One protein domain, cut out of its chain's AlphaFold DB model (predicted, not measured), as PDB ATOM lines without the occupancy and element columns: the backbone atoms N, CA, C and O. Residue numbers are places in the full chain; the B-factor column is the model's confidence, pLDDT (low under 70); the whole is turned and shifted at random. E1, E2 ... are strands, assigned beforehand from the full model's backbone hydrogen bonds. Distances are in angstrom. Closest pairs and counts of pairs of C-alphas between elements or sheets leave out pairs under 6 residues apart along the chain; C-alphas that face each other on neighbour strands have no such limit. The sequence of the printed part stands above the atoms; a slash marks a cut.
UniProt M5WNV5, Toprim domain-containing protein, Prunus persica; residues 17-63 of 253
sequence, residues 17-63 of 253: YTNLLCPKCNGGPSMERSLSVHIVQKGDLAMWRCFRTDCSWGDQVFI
ATOM      1  N   TYR A  17     -30.730 -16.082 -46.418       81.25
ATOM      2  CA  TYR A  17     -32.083 -16.607 -46.256       81.25
ATOM      3  C   TYR A  17     -32.827 -15.761 -45.222       81.25
ATOM      4  O   TYR A  17     -32.308 -15.518 -44.130       81.25
ATOM      5  N   THR A  18     -34.050 -15.355 -45.548       81.38
ATOM      6  CA  THR A  18     -34.938 -14.597 -44.662       81.38
ATOM      7  C   THR A  18     -36.222 -15.385 -44.437       81.38
ATOM      8  O   THR A  18     -36.824 -15.884 -45.383       81.38
ATOM      9  N   ASN A  19     -36.665 -15.472 -43.182       87.75
ATOM     10  CA  ASN A  19     -37.906 -16.152 -42.818       87.75
ATOM     11  C   ASN A  19     -39.033 -15.133 -42.595       87.75
ATOM     12  O   ASN A  19     -38.923 -14.247 -41.746       87.75
ATOM     13  N   LEU A  20     -40.123 -15.281 -43.344       84.12
ATOM     14  CA  LEU A  20     -41.285 -14.395 -43.392       84.12
ATOM     15  C   LEU A  20     -42.580 -15.161 -43.088       84.12
ATOM     16  O   LEU A  20     -42.622 -16.395 -43.070       84.12
ATOM     17  N   LEU A  21     -43.667 -14.420 -42.868       84.00
ATOM     18  CA  LEU A  21     -45.011 -14.996 -42.879       84.00
ATOM     19  C   LEU A  21     -45.370 -15.415 -44.308       84.00
ATOM     20  O   LEU A  21     -45.170 -14.660 -45.258       84.00
ATOM     21  N   CYS A  22     -45.891 -16.629 -44.465       85.31
ATOM     22  CA  CYS A  22     -46.299 -17.133 -45.771       85.31
ATOM     23  C   CYS A  22     -47.603 -16.452 -46.219       85.31
ATOM     24  O   CYS A  22     -48.600 -16.610 -45.523       85.31
ATOM     25  N   PRO A  23     -47.674 -15.790 -47.384       81.88
ATOM     26  CA  PRO A  23     -48.897 -15.124 -47.835       81.88
ATOM     27  C   PRO A  23     -50.016 -16.116 -48.189       81.88
ATOM     28  O   PRO A  23     -51.181 -15.741 -48.209       81.88
ATOM     29  N   LYS A  24     -49.690 -17.396 -48.433       84.00
ATOM     30  CA  LYS A  24     -50.688 -18.427 -48.749       84.00
ATOM     31  C   LYS A  24     -51.384 -19.008 -47.514       84.00
ATOM     32  O   LYS A  24     -52.570 -19.299 -47.575       84.00
ATOM     33  N   CYS A  25     -50.652 -19.250 -46.425       86.75
ATOM     34  CA  CYS A  25     -51.209 -19.878 -45.213       86.75
ATOM     35  C   CYS A  25     -51.172 -18.983 -43.970       86.75
ATOM     36  O   CYS A  25     -51.627 -19.401 -42.911       86.75
ATOM     37  N   ASN A  26     -50.588 -17.794 -44.079       87.38
ATOM     38  CA  ASN A  26     -50.380 -16.828 -43.003       87.38
ATOM     39  C   ASN A  26     -49.662 -17.389 -41.758       87.38
ATOM     40  O   ASN A  26     -49.861 -16.910 -40.652       87.38
ATOM     41  N   GLY A  27     -48.850 -18.441 -41.918       84.50
ATOM     42  CA  GLY A  27     -48.216 -19.125 -40.783       84.50
ATOM     43  C   GLY A  27     -49.176 -19.985 -39.948       84.50
ATOM     44  O   GLY A  27     -48.791 -20.454 -38.879       84.50
ATOM     45  N   GLY A  28     -50.401 -20.209 -40.436       84.81
ATOM     46  CA  GLY A  28     -51.462 -20.974 -39.780       84.81
ATOM     47  C   GLY A  28     -51.838 -20.452 -38.388       84.81
ATOM     48  O   GLY A  28     -51.616 -19.282 -38.091       84.81
ATOM     49  N   PRO A  29     -52.400 -21.303 -37.505       79.44
ATOM     50  CA  PRO A  29     -52.892 -20.866 -36.194       79.44
ATOM     51  C   PRO A  29     -51.811 -20.280 -35.275       79.44
ATOM     52  O   PRO A  29     -52.118 -19.478 -34.400       79.44
ATOM     53  N   SER A  30     -50.553 -20.684 -35.468       81.12
ATOM     54  CA  SER A  30     -49.397 -20.204 -34.708       81.12
ATOM     55  C   SER A  30     -48.778 -18.924 -35.275       81.12
ATOM     56  O   SER A  30     -47.870 -18.384 -34.648       81.12
ATOM     57  N   MET A  31     -49.236 -18.443 -36.443       83.44
ATOM     58  CA  MET A  31     -48.680 -17.273 -37.138       83.44
ATOM     59  C   MET A  31     -47.153 -17.364 -37.298       83.44
ATOM     60  O   MET A  31     -46.415 -16.392 -37.124       83.44
ATOM     61  N   GLU A  32     -46.644 -18.562 -37.585       85.31
ATOM     62  CA  GLU A  32     -45.206 -18.798 -37.650       85.31
ATOM     63  C   GLU A  32     -44.595 -18.255 -38.954       85.31
ATOM     64  O   GLU A  32     -45.174 -18.369 -40.044       85.31
ATOM     65  N   ARG A  33     -43.370 -17.722 -38.869       86.75
ATOM     66  CA  ARG A  33     -42.587 -17.265 -40.032       86.75
ATOM     67  C   ARG A  33     -42.006 -18.445 -40.818       86.75
ATOM     68  O   ARG A  33     -40.805 -18.687 -40.824       86.75
ATOM     69  N   SER A  34     -42.895 -19.204 -41.442       87.88
ATOM     70  CA  SER A  34     -42.606 -20.469 -42.127       87.88
ATOM     71  C   SER A  34     -42.103 -20.324 -43.561       87.88
ATOM     72  O   SER A  34     -41.662 -21.318 -44.136       87.88
ATOM     73  N   LEU A  35     -42.202 -19.141 -44.173       88.94
ATOM     74  CA  LEU A  35     -41.747 -18.900 -45.540       88.94
ATOM     75  C   LEU A  35     -40.276 -18.496 -45.535       88.94
ATOM     76  O   LEU A  35     -39.958 -17.380 -45.143       88.94
ATOM     77  N   SER A  36     -39.392 -19.370 -46.002       90.25
ATOM     78  CA  SER A  36     -38.002 -18.997 -46.246       90.25
ATOM     79  C   SER A  36     -37.854 -18.453 -47.659       90.25
ATOM     80  O   SER A  36     -38.352 -19.060 -48.606       90.25
ATOM     81  N   VAL A  37     -37.195 -17.308 -47.790       87.25
ATOM     82  CA  VAL A  37     -36.947 -16.598 -49.048       87.25
ATOM     83  C   VAL A  37     -35.450 -16.361 -49.174       87.25
ATOM     84  O   VAL A  37     -34.809 -15.943 -48.211       87.25
ATOM     85  N   HIS A  38     -34.897 -16.596 -50.356       85.31
ATOM     86  CA  HIS A  38     -33.514 -16.296 -50.683       85.31
ATOM     87  C   HIS A  38     -33.450 -15.546 -52.005       85.31
ATOM     88  O   HIS A  38     -33.944 -16.025 -53.021       85.31
ATOM     89  N   ILE A  39     -32.833 -14.371 -51.978       80.25
ATOM     90  CA  ILE A  39     -32.488 -13.617 -53.180       80.25
ATOM     91  C   ILE A  39     -30.986 -13.788 -53.355       80.25
ATOM     92  O   ILE A  39     -30.228 -13.492 -52.430       80.25
ATOM     93  N   VAL A  40     -30.547 -14.293 -54.503       76.44
ATOM     94  CA  VAL A  40     -29.120 -14.455 -54.806       76.44
ATOM     95  C   VAL A  40     -28.451 -13.083 -54.791       76.44
ATOM     96  O   VAL A  40     -29.065 -12.077 -55.128       76.44
ATOM     97  N   GLN A  41     -27.183 -13.018 -54.383       61.84
ATOM     98  CA  GLN A  41     -26.463 -11.754 -54.180       61.84
ATOM     99  C   GLN A  41     -26.456 -10.834 -55.414       61.84
ATOM    100  O   GLN A  41     -26.430  -9.616 -55.266       61.84
ATOM    101  N   LYS A  42     -26.504 -11.408 -56.622       61.59
ATOM    102  CA  LYS A  42     -26.583 -10.671 -57.890       61.59
ATOM    103  C   LYS A  42     -27.976 -10.096 -58.188       61.59
ATOM    104  O   LYS A  42     -28.094  -9.256 -59.070       61.59
ATOM    105  N   GLY A  43     -29.009 -10.520 -57.455       61.41
ATOM    106  CA  GLY A  43     -30.397 -10.077 -57.614       61.41
ATOM    107  C   GLY A  43     -31.131 -10.683 -58.813       61.41
ATOM    108  O   GLY A  43     -32.279 -10.338 -59.051       61.41
ATOM    109  N   ASP A  44     -30.490 -11.586 -59.550       69.56
ATOM    110  CA  ASP A  44     -30.981 -12.227 -60.774       69.56
ATOM    111  C   ASP A  44     -31.881 -13.445 -60.518       69.56
ATOM    112  O   ASP A  44     -32.632 -13.852 -61.401       69.56
ATOM    113  N   LEU A  45     -31.848 -14.005 -59.307       76.44
ATOM    114  CA  LEU A  45     -32.683 -15.124 -58.883       76.44
ATOM    115  C   LEU A  45     -33.240 -14.872 -57.483       76.44
ATOM    116  O   LEU A  45     -32.494 -14.599 -56.539       76.44
ATOM    117  N   ALA A  46     -34.550 -15.038 -57.332       81.06
ATOM    118  CA  ALA A  46     -35.206 -15.132 -56.037       81.06
ATOM    119  C   ALA A  46     -35.948 -16.463 -55.927       81.06
ATOM    120  O   ALA A  46     -36.637 -16.878 -56.850       81.06
ATOM    121  N   MET A  47     -35.831 -17.134 -54.789       83.94
ATOM    122  CA  MET A  47     -36.486 -18.412 -54.531       83.94
ATOM    123  C   MET A  47     -37.102 -18.438 -53.143       83.94
ATOM    124  O   MET A  47     -36.606 -17.798 -52.215       83.94
ATOM    125  N   TRP A  48     -38.196 -19.175 -52.987       90.75
ATOM    126  CA  TRP A  48     -38.895 -19.270 -51.714       90.75
ATOM    127  C   TRP A  48     -39.550 -20.624 -51.496       90.75
ATOM    128  O   TRP A  48     -39.932 -21.328 -52.429       90.75
ATOM    129  N   ARG A  49     -39.723 -20.983 -50.224       88.88
ATOM    130  CA  ARG A  49     -40.467 -22.170 -49.803       88.88
ATOM    131  C   ARG A  49     -41.053 -21.985 -48.411       88.88
ATOM    132  O   ARG A  49     -40.360 -21.617 -47.469       88.88
ATOM    133  N   CYS A  50     -42.334 -22.300 -48.270       87.56
ATOM    134  CA  CYS A  50     -43.009 -22.434 -46.992       87.56
ATOM    135  C   CYS A  50     -42.775 -23.840 -46.434       87.56
ATOM    136  O   CYS A  50     -43.123 -24.831 -47.075       87.56
ATOM    137  N   PHE A  51     -42.207 -23.917 -45.234       84.94
ATOM    138  CA  PHE A  51     -41.863 -25.174 -44.566       84.94
ATOM    139  C   PHE A  51     -43.012 -25.800 -43.774       84.94
ATOM    140  O   PHE A  51     -42.854 -26.882 -43.211       84.94
ATOM    141  N   ARG A  52     -44.191 -25.170 -43.765       82.94
ATOM    142  CA  ARG A  52     -45.394 -25.811 -43.240       82.94
ATOM    143  C   ARG A  52     -45.835 -26.952 -44.146       82.94
ATOM    144  O   ARG A  52     -46.051 -26.765 -45.347       82.94
ATOM    145  N   THR A  53     -46.031 -28.114 -43.539       74.69
ATOM    146  CA  THR A  53     -46.420 -29.361 -44.209       74.69
ATOM    147  C   THR A  53     -47.751 -29.245 -44.953       74.69
ATOM    148  O   THR A  53     -47.884 -29.783 -46.048       74.69
ATOM    149  N   ASP A  54     -48.705 -28.484 -44.416       80.56
ATOM    150  CA  ASP A  54     -50.027 -28.239 -45.009       80.56
ATOM    151  C   ASP A  54     -50.030 -27.178 -46.127       80.56
ATOM    152  O   ASP A  54     -50.987 -27.091 -46.897       80.56
ATOM    153  N   CYS A  55     -48.957 -26.390 -46.264       80.69
ATOM    154  CA  CYS A  55     -48.863 -25.317 -47.252       80.69
ATOM    155  C   CYS A  55     -47.946 -25.684 -48.422       80.69
ATOM    156  O   CYS A  55     -48.389 -25.698 -49.576       80.69
ATOM    157  N   SER A  56     -46.669 -25.962 -48.127       77.69
ATOM    158  CA  SER A  56     -45.611 -26.286 -49.098       77.69
ATOM    159  C   SER A  56     -45.530 -25.341 -50.310       77.69
ATOM    160  O   SER A  56     -45.105 -25.742 -51.392       77.69
ATOM    161  N   TRP A  57     -45.977 -24.091 -50.158       83.38
ATOM    162  CA  TRP A  57     -45.946 -23.095 -51.226       83.38
ATOM    163  C   TRP A  57     -44.524 -22.605 -51.442       83.38
ATOM    164  O   TRP A  57     -43.892 -22.126 -50.504       83.38
ATOM    165  N   GLY A  58     -44.018 -22.731 -52.656       84.25
ATOM    166  CA  GLY A  58     -42.669 -22.325 -52.999       84.25
ATOM    167  C   GLY A  58     -42.502 -22.272 -54.501       84.25
ATOM    168  O   GLY A  58     -43.190 -23.005 -55.211       84.25
ATOM    169  N   ASP A  59     -41.618 -21.396 -54.946       80.56
ATOM    170  CA  ASP A  59     -41.264 -21.223 -56.346       80.56
ATOM    171  C   ASP A  59     -39.899 -20.533 -56.447       80.56
ATOM    172  O   ASP A  59     -39.269 -20.206 -55.432       80.56
ATOM    173  N   GLN A  60     -39.447 -20.310 -57.673       83.25
ATOM    174  CA  GLN A  60     -38.295 -19.479 -57.971       83.25
ATOM    175  C   GLN A  60     -38.565 -18.614 -59.198       83.25
ATOM    176  O   GLN A  60     -39.228 -19.034 -60.141       83.25
ATOM    177  N   VAL A  61     -38.030 -17.401 -59.192       74.12
ATOM    178  CA  VAL A  61     -38.137 -16.453 -60.296       74.12
ATOM    179  C   VAL A  61     -36.751 -15.968 -60.678       74.12
ATOM    180  O   VAL A  61     -35.971 -15.542 -59.825       74.12
ATOM    181  N   PHE A  62     -36.466 -16.029 -61.973       71.06
ATOM    182  CA  PHE A  62     -35.309 -15.378 -62.565       71.06
ATOM    183  C   PHE A  62     -35.733 -14.000 -63.066       71.06
ATOM    184  O   PHE A  62     -36.797 -13.859 -63.676       71.06
ATOM    185  N   ILE A  63     -34.909 -12.983 -62.832       52.97
ATOM    186  CA  ILE A  63     -35.053 -11.690 -63.500       52.97
ATOM    187  C   ILE A  63     -34.392 -11.818 -64.873       52.97
ATOM    188  O   ILE A  63     -33.323 -11.279 -65.125       52.97
TER     189      ILE A  63
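AT A GLANCE: This is residues 17 to 63 of the 253 residues of the protein "Toprim domain-containing protein" of Prunus persica (UniProt M5WNV5). A narrow, twisted sheet of four strands, E1 to E4 side by side in chain order, is prolonged at one end by the loop of residues 21 to 34. It is a meander, each strand the antiparallel neighbour of the one before. The printed part has 47 residues and no named helix; its class is all strand, though under half of the residues, 20, are in named elements. It is only just compact, close to loose, with a radius of gyration of the C-alphas of 11.1 A, and a rod spanning 35 by 15 by 13 A.

HOW THE PARTS SIT: E1, residues 17 to 20, and E2, residues 35 to 39, form a hairpin at 141 degrees; N 18 and O 37 are within hydrogen-bond range at 2.8 A. E2 and E3, residues 45 to 50, form a hairpin with N 36 and O 49 at 2.9 A. E3 and edge strand E4, residues 58 to 62, form a hairpin with N 46 and O 61 at 2.9 A. E1 and E4 are apart.

IN THESE COORDINATES: E1 begins at C-alpha 17 (-32.083, -16.607, -46.256) and measures 9.9 A, E2 13.1 A, E3 17.4 A; E4, 13.9 A, ends at C-alpha 62 (-35.309, -15.378, -62.565).

THE WHOLE: The farthest C-alphas, of Pro 29 and Lys 42, are 35.6 A apart. The printed part has no cut; the link from E1 to E2 is long. Residues 41 to 44 and 63 have pLDDT under 70.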